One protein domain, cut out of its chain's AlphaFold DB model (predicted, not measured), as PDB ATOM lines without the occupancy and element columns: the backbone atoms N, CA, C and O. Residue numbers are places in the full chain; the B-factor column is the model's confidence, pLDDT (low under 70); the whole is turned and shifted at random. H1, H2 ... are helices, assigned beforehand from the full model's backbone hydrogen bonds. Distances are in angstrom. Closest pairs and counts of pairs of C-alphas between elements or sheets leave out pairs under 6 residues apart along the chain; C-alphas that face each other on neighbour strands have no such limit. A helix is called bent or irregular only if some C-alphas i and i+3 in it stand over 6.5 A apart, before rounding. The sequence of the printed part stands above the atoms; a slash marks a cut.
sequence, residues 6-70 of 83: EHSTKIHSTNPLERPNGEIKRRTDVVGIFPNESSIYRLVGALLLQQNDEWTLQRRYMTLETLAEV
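This is residues 6 to 70 of the 83 residues of the protein "Mutator family transposase" of Thauera sp. 28 (UniProt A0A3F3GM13). The printed part is a long, loose helical hairpin: two long helices, H2 and H3, run opposite ways, cross at a slant and meet over part of their lengths, with a turn joining them at one end. At the open end each arm goes on into a short helix, H1 before H2 and H4 after H3, and neither short helix touches another helix. The turn and the first residues of H3, residues 32 to 39, stick out at one end, and so do residues 53 to 59 at the last part of H3 and just after it. The printed part has 65 residues, with four named helices in the order H1, H2, H3, H4 and no named strand, and its class is all helix. It is loose, with a radius of gyration of the C-alphas of 15.1 A, and the C-alphas span 46 by 20 by 19 A, a rod.

H1, residues 6 to 11, is apart from H2, residues 15 to 31, and a tight link of 3 residues joins them. H2 is joined by a tight link of 5 residues to H3, residues 37 to 57, and the two form a helical hairpin. They run opposite ways at a steep tilt of 38 degrees, with centres 11.1 A apart. H2 touches H3 with residues 20 to 24 alone, and H3 touches H2 with residues 44 to 51 alone; the closest C-alphas are those of Ile 24 and Val 44, 6.4 A apart. H4, residues 64 to 68, follows H3 after a short link of 6 residues and is apart from H3. H1 is apart from H3 and H4, and H2 is apart from H4. In H3 and H4 every O i to N i+4 pair is within hydrogen-bond range, while in H1 it is 1 of 2 and in H2 10 of 13.

H1 runs from Glu 6, with its C-alpha at (243.002, 268.674, 251.953), to Ile 11. It is irregular, but only just: C-alphas 6 and 9 are 6.9 A apart. H2, from Asn 15 to Val 31, measures 24.7 A from first to last C-alpha. H3, from Glu 37 to Leu 57, is the longest helix with 21 residues and 30.2 A, and its first C-alpha is at (255.464, 253.126, 287.066). H4 runs from Leu 64 to Ala 68, whose C-alpha is at (250.070, 277.905, 259.157).

The two C-alphas farthest apart are those of Pro 35 and Glu 69, at 46.3 A, while the C-alphas of Glu 6 and Val 70, the first and last printed, are 12.2 A apart. Without the stretches that stand free, residues 32 to 39 and 53 to 59, the body spans 43 by 18 by 12 A. The printed part has no cut, and no link between its helices is long. The mean pLDDT of the printed part is 89.9, and the model's confidence is low, under 70, at residues 58 to 59.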
ATOM      1  N   GLU A   6     241.936 269.679 252.020       83.94
ATOM      2  CA  GLU A   6     243.002 268.674 251.953       83.94
ATOM      3  C   GLU A   6     243.289 267.998 253.306       83.94
ATOM      4  O   GLU A   6     243.805 266.880 253.349       83.94
ATOM      5  N   HIS A   7     242.940 268.643 254.423       87.25
ATOM      6  CA  HIS A   7     243.144 268.099 255.768       87.25
ATOM      7  C   HIS A   7     241.999 267.200 256.223       87.25
ATOM      8  O   HIS A   7     242.219 266.349 257.081       87.25
ATOM      9  N   SER A   8     240.803 267.321 255.641       88.75
ATOM     10  CA  SER A   8     239.615 266.588 256.098       88.75
ATOM     11  C   SER A   8     239.856 265.082 256.177       88.75
ATOM     12  O   SER A   8     239.593 264.483 257.215       88.75
ATOM     13  N   THR A   9     240.429 264.460 255.144       88.12
ATOM     14  CA  THR A   9     240.711 263.011 255.152       88.12
ATOM     15  C   THR A   9     241.678 262.606 256.267       88.12
ATOM     16  O   THR A   9     241.542 261.528 256.836       88.12
ATOM     17  N   LYS A  10     242.638 263.474 256.598       87.56
ATOM     18  CA  LYS A  10     243.621 263.238 257.659       87.56
ATOM     19  C   LYS A  10     243.003 263.407 259.046       87.56
ATOM     20  O   LYS A  10     243.238 262.578 259.912       87.56
ATOM     21  N   ILE A  11     242.166 264.426 259.233       89.00
ATOM     22  CA  ILE A  11     241.457 264.698 260.494       89.00
ATOM     23  C   ILE A  11     240.443 263.593 260.817       89.00
ATOM     24  O   ILE A  11     240.312 263.194 261.967       89.00
ATOM     25  N   HIS A  12     239.746 263.069 259.805       89.88
ATOM     26  CA  HIS A  12     238.777 261.985 259.997       89.88
ATOM     27  C   HIS A  12     239.440 260.616 260.222       89.88
ATOM     28  O   HIS A  12     238.758 259.652 260.565       89.88
ATOM     29  N   SER A  13     240.753 260.492 260.002       90.62
ATOM     30  CA  SER A  13     241.464 259.229 260.170       90.62
ATOM     31  C   SER A  13     241.905 259.035 261.617       90.62
ATOM     32  O   SER A  13     242.641 259.850 262.165       90.62
ATOM     33  N   THR A  14     241.548 257.899 262.213       94.56
ATOM     34  CA  THR A  14     242.071 257.477 263.525       94.56
ATOM     35  C   THR A  14     243.383 256.694 263.418       94.56
ATOM     36  O   THR A  14     244.040 256.443 264.423       94.56
ATOM     37  N   ASN A  15     243.824 256.343 262.204       90.25
ATOM     38  CA  ASN A  15     245.022 255.532 261.965       90.25
ATOM     39  C   ASN A  15     246.311 256.081 262.624       90.25
ATOM     40  O   ASN A  15     247.077 255.269 263.142       90.25
ATOM     41  N   PRO A  16     246.570 257.407 262.675       87.31
ATOM     42  CA  PRO A  16     247.727 257.947 263.398       87.31
ATOM     43  C   PRO A  16     247.732 257.658 264.904       87.31
ATOM     44  O   PRO A  16     248.795 257.707 265.507       87.31
ATOM     45  N   LEU A  17     246.575 257.350 265.500       90.69
ATOM     46  CA  LEU A  17     246.439 256.959 266.906       90.69
ATOM     47  C   LEU A  17     246.416 255.435 267.065       90.69
ATOM     48  O   LEU A  17     247.110 254.886 267.916       90.69
ATOM     49  N   GLU A  18     245.663 254.737 266.214       95.50
ATOM     50  CA  GLU A  18     245.519 253.278 266.287       95.50
ATOM     51  C   GLU A  18     246.858 252.547 266.107       95.50
ATOM     52  O   GLU A  18     247.133 251.572 266.804       95.50
ATOM     53  N   ARG A  19     247.733 253.028 265.209       93.19
ATOM     54  CA  ARG A  19     249.048 252.405 264.970       93.19
ATOM     55  C   ARG A  19     249.975 252.453 266.193       93.19
ATOM     56  O   ARG A  19     250.401 251.377 266.617       93.19
ATOM     57  N   PRO A  20     250.293 253.628 266.779       93.50
ATOM     58  CA  PRO A  20     251.127 253.674 267.976       93.50
ATOM     59  C   PRO A  20     250.459 252.982 269.168       93.50
ATOM     60  O   PRO A  20     251.154 252.293 269.908       93.50
ATOM     61  N   ASN A  21     249.131 253.057 269.322       96.12
ATOM     62  CA  ASN A  21     248.426 252.321 270.380       96.12
ATOM     63  C   ASN A  21     248.580 250.799 270.231       96.12
ATOM     64  O   ASN A  21     248.817 250.099 271.217       96.12
ATOM     65  N   GLY A  22     248.493 250.284 269.002       97.69
ATOM     66  CA  GLY A  22     248.744 248.874 268.706       97.69
ATOM     67  C   GLY A  22     250.178 248.450 269.028       97.69
ATOM     68  O   GLY A  22     250.387 247.383 269.605       97.69
ATOM     69  N   GLU A  23     251.164 249.294 268.716       96.38
ATOM     70  CA  GLU A  23     252.569 249.013 269.026       96.38
ATOM     71  C   GLU A  23     252.863 249.086 270.529       96.38
ATOM     72  O   GLU A  23     253.563 248.218 271.053       96.38
ATOM     73  N   ILE A  24     252.286 250.064 271.238       96.81
ATOM     74  CA  ILE A  24     252.350 250.151 272.702       96.81
ATOM     75  C   ILE A  24     251.815 248.855 273.301       96.81
ATOM     76  O   ILE A  24     252.553 248.196 274.030       96.81
ATOM     77  N   LYS A  25     250.598 248.442 272.918       97.56
ATOM     78  CA  LYS A  25     249.988 247.196 273.395       97.56
ATOM     79  C   LYS A  25     250.899 245.994 273.138       97.56
ATOM     80  O   LYS A  25     251.229 245.261 274.064       97.56
ATOM     81  N   ARG A  26     251.394 245.840 271.907       98.06
ATOM     82  CA  ARG A  26     252.268 244.724 271.522       98.06
ATOM     83  C   ARG A  26     253.565 244.676 272.338       98.06
ATOM     84  O   ARG A  26     254.001 243.591 272.713       98.06
ATOM     85  N   ARG A  27     254.210 245.820 272.606       97.06
ATOM     86  CA  ARG A  27     255.458 245.858 273.393       97.06
ATOM     87  C   ARG A  27     255.218 245.690 274.888       97.06
ATOM     88  O   ARG A  27     256.051 245.081 275.552       97.06
ATOM     89  N   THR A  28     254.103 246.190 275.417       97.06
ATOM     90  CA  THR A  28     253.738 245.965 276.821       97.06
ATOM     91  C   THR A  28     253.337 244.516 277.076       97.06
ATOM     92  O   THR A  28     253.696 243.981 278.122       97.06
ATOM     93  N   ASP A  29     252.696 243.853 276.106       97.75
ATOM     94  CA  ASP A  29     252.304 242.439 276.203       97.75
ATOM     95  C   ASP A  29     253.525 241.511 276.368       97.75
ATOM     96  O   ASP A  29     253.449 240.514 277.081       97.75
ATOM     97  N   VAL A  30     254.677 241.856 275.776       97.38
ATOM     98  CA  VAL A  30     255.938 241.102 275.940       97.38
ATOM     99  C   VAL A  30     256.509 241.229 277.356       97.38
ATOM    100  O   VAL A  30     257.113 240.287 277.860       97.38
ATOM    101  N   VAL A  31     256.341 242.389 277.996       96.44
ATOM    102  CA  VAL A  31     256.843 242.631 279.358       96.44
ATOM    103  C   VAL A  31     255.921 241.993 280.402       96.44
ATOM    104  O   VAL A  31     256.397 241.477 281.412       96.44
ATOM    105  N   GLY A  32     254.605 242.008 280.167       96.00
ATOM    106  CA  GLY A  32     253.592 241.447 281.063       96.00
ATOM    107  C   GLY A  32     253.384 242.287 282.327       96.00
ATOM    108  O   GLY A  32     252.382 242.987 282.444       96.00
ATOM    109  N   ILE A  33     254.330 242.234 283.272       96.50
ATOM    110  CA  ILE A  33     254.270 242.963 284.551       96.50
ATOM    111  C   ILE A  33     255.473 243.899 284.668       96.50
ATOM    112  O   ILE A  33     256.624 243.474 284.592       96.50
ATOM    113  N   PHE A  34     255.205 245.182 284.911       97.62
ATOM    114  CA  PHE A  34     256.247 246.180 285.132       97.62
ATOM    115  C   PHE A  34     256.618 246.274 286.620       97.62
ATOM    116  O   PHE A  34     255.735 246.242 287.474       97.62
ATOM    117  N   PRO A  35     257.910 246.451 286.956       96.69
ATOM    118  CA  PRO A  35     258.372 246.518 288.345       96.69
ATOM    119  C   PRO A  35     258.021 247.838 289.053       96.69
ATOM    120  O   PRO A  35     258.083 247.907 290.277       96.69
ATOM    121  N   ASN A  36     257.719 248.902 288.301       97.44
ATOM    122  CA  ASN A  36     257.248 250.197 288.799       97.44
ATOM    123  C   ASN A  36     256.698 251.048 287.641       97.44
ATOM    124  O   ASN A  36     256.890 250.731 286.464       97.44
ATOM    125  N   GLU A  37     256.062 252.162 287.995       97.88
ATOM    126  CA  GLU A  37     255.464 253.126 287.066       97.88
ATOM    127  C   GLU A  37     256.503 253.814 286.159       97.88
ATOM    128  O   GLU A  37     256.299 253.979 284.958       97.88
ATOM    129  N   SER A  38     257.688 254.143 286.682       98.19
ATOM    130  CA  SER A  38     258.740 254.769 285.870       98.19
ATOM    131  C   SER A  38     259.221 253.863 284.733       98.19
ATOM    132  O   SER A  38     259.599 254.351 283.671       98.19
ATOM    133  N   SER A  39     259.212 252.541 284.924       97.38
ATOM    134  CA  SER A  39     259.614 251.582 283.892       97.38
ATOM    135  C   SER A  39     258.648 251.552 282.706       97.38
ATOM    136  O   SER A  39     259.112 251.495 281.567       97.38
ATOM    137  N   ILE A  40     257.332 251.643 282.938       97.19
ATOM    138  CA  ILE A  40     256.357 251.729 281.837       97.19
ATOM    139  C   ILE A  40     256.467 253.073 281.112       97.19
ATOM    140  O   ILE A  40     256.492 253.088 279.880       97.19
ATOM    141  N   TYR A  41     256.654 254.182 281.837       97.88
ATOM    142  CA  TYR A  41     256.862 255.491 281.211       97.88
ATOM    143  C   TYR A  41     258.088 255.529 280.306       97.88
ATOM    144  O   TYR A  41     258.029 256.120 279.233       97.88
ATOM    145  N   ARG A  42     259.185 254.866 280.686       97.69
ATOM    146  CA  ARG A  42     260.380 254.789 279.835       97.69
ATOM    147  C   ARG A  42     260.117 254.022 278.542       97.69
ATOM    148  O   ARG A  42     260.531 254.485 277.486       97.69
ATOM    149  N   LEU A  43     259.422 252.883 278.604       96.50
ATOM    150  CA  LEU A  43     259.112 252.095 277.407       96.50
ATOM    151  C   LEU A  43     258.171 252.853 276.464       96.50
ATOM    152  O   LEU A  43     258.463 252.990 275.277       96.50
ATOM    153  N   VAL A  44     257.048 253.339 276.995       96.69
ATOM    154  CA  VAL A  44     256.046 254.063 276.205       96.69
ATOM    155  C   VAL A  44     256.623 255.385 275.699       96.69
ATOM    156  O   VAL A  44     256.456 255.720 274.532       96.69
ATOM    157  N   GLY A  45     257.373 256.102 276.537       97.31
ATOM    158  CA  GLY A  45     258.063 257.330 276.152       97.31
ATOM    159  C   GLY A  45     259.059 257.105 275.017       97.31
ATOM    160  O   GLY A  45     259.019 257.828 274.028       97.31
ATOM    161  N   ALA A  46     259.894 256.063 275.096       96.81
ATOM    162  CA  ALA A  46     260.825 255.721 274.020       96.81
ATOM    163  C   ALA A  46     260.106 255.378 272.702       96.81
ATOM    164  O   ALA A  46     260.550 255.796 271.636       96.81
ATOM    165  N   LEU A  47     258.976 254.664 272.769       95.00
ATOM    166  CA  LEU A  47     258.137 254.368 271.603       95.00
ATOM    167  C   LEU A  47     257.572 255.628 270.945       95.00
ATOM    168  O   LEU A  47     257.615 255.763 269.724       95.00
ATOM    169  N   LEU A  48     257.044 256.547 271.752       94.00
ATOM    170  CA  LEU A  48     256.473 257.796 271.256       94.00
ATOM    171  C   LEU A  48     257.548 258.717 270.672       94.00
ATOM    172  O   LEU A  48     257.308 259.327 269.634       94.00
ATOM    173  N   LEU A  49     258.734 258.776 271.286       93.81
ATOM    174  CA  LEU A  49     259.879 259.510 270.741       93.81
ATOM    175  C   LEU A  49     260.300 258.949 269.380       93.81
ATOM    176  O   LEU A  49     260.407 259.710 268.422       93.81
ATOM    177  N   GLN A  50     260.429 257.624 269.260       90.94
ATOM    178  CA  GLN A  50     260.734 256.985 267.979       90.94
ATOM    179  C   GLN A  50     259.676 257.331 266.919       90.94
ATOM    180  O   GLN A  50     260.017 257.709 265.798       90.94
ATOM    181  N   GLN A  51     258.388 257.247 267.270       89.12
ATOM    182  CA  GLN A  51     257.310 257.563 266.333       89.12
ATOM    183  C   GLN A  51     257.319 259.040 265.911       89.12
ATOM    184  O   GLN A  51     257.052 259.350 264.746       89.12
ATOM    185  N   ASN A  52     257.629 259.944 266.842       89.06
ATOM    186  CA  ASN A  52     257.756 261.371 266.577       89.06
ATOM    187  C   ASN A  52     258.921 261.673 265.623       89.06
ATOM    188  O   ASN A  52     258.764 262.468 264.692       89.06
ATOM    189  N   ASP A  53     260.066 261.018 265.816       88.06
ATOM    190  CA  ASP A  53     261.227 261.167 264.937       88.06
ATOM    191  C   ASP A  53     260.907 260.671 263.521       88.06
ATOM    192  O   ASP A  53     261.189 261.365 262.545       88.06
ATOM    193  N   GLU A  54     260.223 259.532 263.386       85.62
ATOM    194  CA  GLU A  54     259.759 259.024 262.087       85.62
ATOM    195  C   GLU A  54     258.843 260.026 261.362       85.62
ATOM    196  O   GLU A  54     259.037 260.310 260.173       85.62
ATOM    197  N   TRP A  55     257.870 260.611 262.072       82.19
ATOM    198  CA  TRP A  55     256.975 261.630 261.508       82.19
ATOM    199  C   TRP A  55     257.700 262.921 261.134       82.19
ATOM    200  O   TRP A  55     257.310 263.590 260.172       82.19
ATOM    201  N   THR A  56     258.754 263.268 261.870       78.06
ATOM    202  CA  THR A  56     259.545 264.476 261.626       78.06
ATOM    203  C   THR A  56     260.499 264.301 260.444       78.06
ATOM    204  O   THR A  56     260.660 265.238 259.661       78.06
ATOM    205  N   LEU A  57     261.099 263.117 260.284       74.69
ATOM    206  CA  LEU A  57     262.169 262.857 259.313       74.69
ATOM    207  C   LEU A  57     261.681 262.369 257.941       74.69
ATOM    208  O   LEU A  57     262.313 262.689 256.938       74.69
ATOM    209  N   GLN A  58     260.597 261.587 257.860       67.06
ATOM    210  CA  GLN A  58     260.167 260.989 256.584       67.06
ATOM    211  C   GLN A  58     259.136 261.839 255.833       67.06
ATOM    212  O   GLN A  58     259.403 262.338 254.740       67.06
ATOM    213  N   ARG A  59     257.928 261.969 256.388       65.06
ATOM    214  CA  ARG A  59     256.823 262.770 255.839       65.06
ATOM    215  C   ARG A  59     255.926 263.208 256.983       65.06
ATOM    216  O   ARG A  59     255.217 262.384 257.558       65.06
ATOM    217  N   ARG A  60     255.901 264.513 257.254       74.50
ATOM    218  CA  ARG A  60     254.956 265.079 258.216       74.50
ATOM    219  C   ARG A  60     253.530 264.738 257.802       74.50
ATOM    220  O   ARG A  60     253.150 264.914 256.641       74.50
ATOM    221  N   TYR A  61     252.739 264.271 258.766       78.44
ATOM    222  CA  TYR A  61     251.346 263.907 258.524       78.44
ATOM    223  C   TYR A  61     250.544 265.103 257.987       78.44
ATOM    224  O   TYR A  61     249.795 264.955 257.026       78.44
ATOM    225  N   MET A  62     250.785 266.310 258.510       82.94
ATOM    226  CA  MET A  62     250.360 267.597 257.942       82.94
ATOM    227  C   MET A  62     251.575 268.523 257.850       82.94
ATOM    228  O   MET A  62     252.415 268.534 258.749       82.94
ATOM    229  N   THR A  63     251.709 269.257 256.747       80.12
ATOM    230  CA  THR A  63     252.865 270.137 256.529       80.12
ATOM    231  C   THR A  63     252.705 271.434 257.319       80.12
ATOM    232  O   THR A  63     251.581 271.857 257.585       80.12
ATOM    233  N   LEU A  64     253.816 272.073 257.697       78.75
ATOM    234  CA  LEU A  64     253.746 273.318 258.471       78.75
ATOM    235  C   LEU A  64     253.146 274.453 257.646       78.75
ATOM    236  O   LEU A  64     252.429 275.282 258.190       78.75
ATOM    237  N   GLU A  65     253.390 274.447 256.341       81.88
ATOM    238  CA  GLU A  65     252.884 275.432 255.391       81.88
ATOM    239  C   GLU A  65     251.352 275.420 255.362       81.88
ATOM    240  O   GLU A  65     250.725 276.465 255.475       81.88
ATOM    241  N   THR A  66     250.740 274.230 255.306       79.44
ATOM    242  CA  THR A  66     249.273 274.098 255.278       79.44
ATOM    243  C   THR A  66     248.633 274.242 256.661       79.44
ATOM    244  O   THR A  66     247.465 274.599 256.770       79.44
ATOM    245  N   LEU A  67     249.381 273.970 257.736       79.38
ATOM    246  CA  LEU A  67     248.946 274.218 259.115       79.38
ATOM    247  C   LEU A  67     249.003 275.704 259.489       79.38
ATOM    248  O   LEU A  67     248.173 276.155 260.276       79.38
ATOM    249  N   ALA A  68     249.939 276.469 258.920       81.19
ATOM    250  CA  ALA A  68     250.070 277.905 259.157       81.19
ATOM    251  C   ALA A  68     248.833 278.697 258.699       81.19
ATOM    252  O   ALA A  68     248.538 279.738 259.270       81.19
ATOM    253  N   GLU A  69     248.078 278.182 257.721       77.19
ATOM    254  CA  GLU A  69     246.806 278.769 257.271       77.19
ATOM    255  C   GLU A  69     245.679 278.651 258.313       77.19
ATOM    256  O   GLU A  69     244.689 279.377 258.239       77.19
ATOM    257  N   VAL A  70     245.811 277.729 259.274       78.81
ATOM    258  CA  VAL A  70     244.795 277.442 260.305       78.81
ATOM    259  C   VAL A  70     245.230 277.909 261.690       78.81
ATOM    260  O   VAL A  70     244.384 278.218 262.530       78.81
TER     261      VAL A  70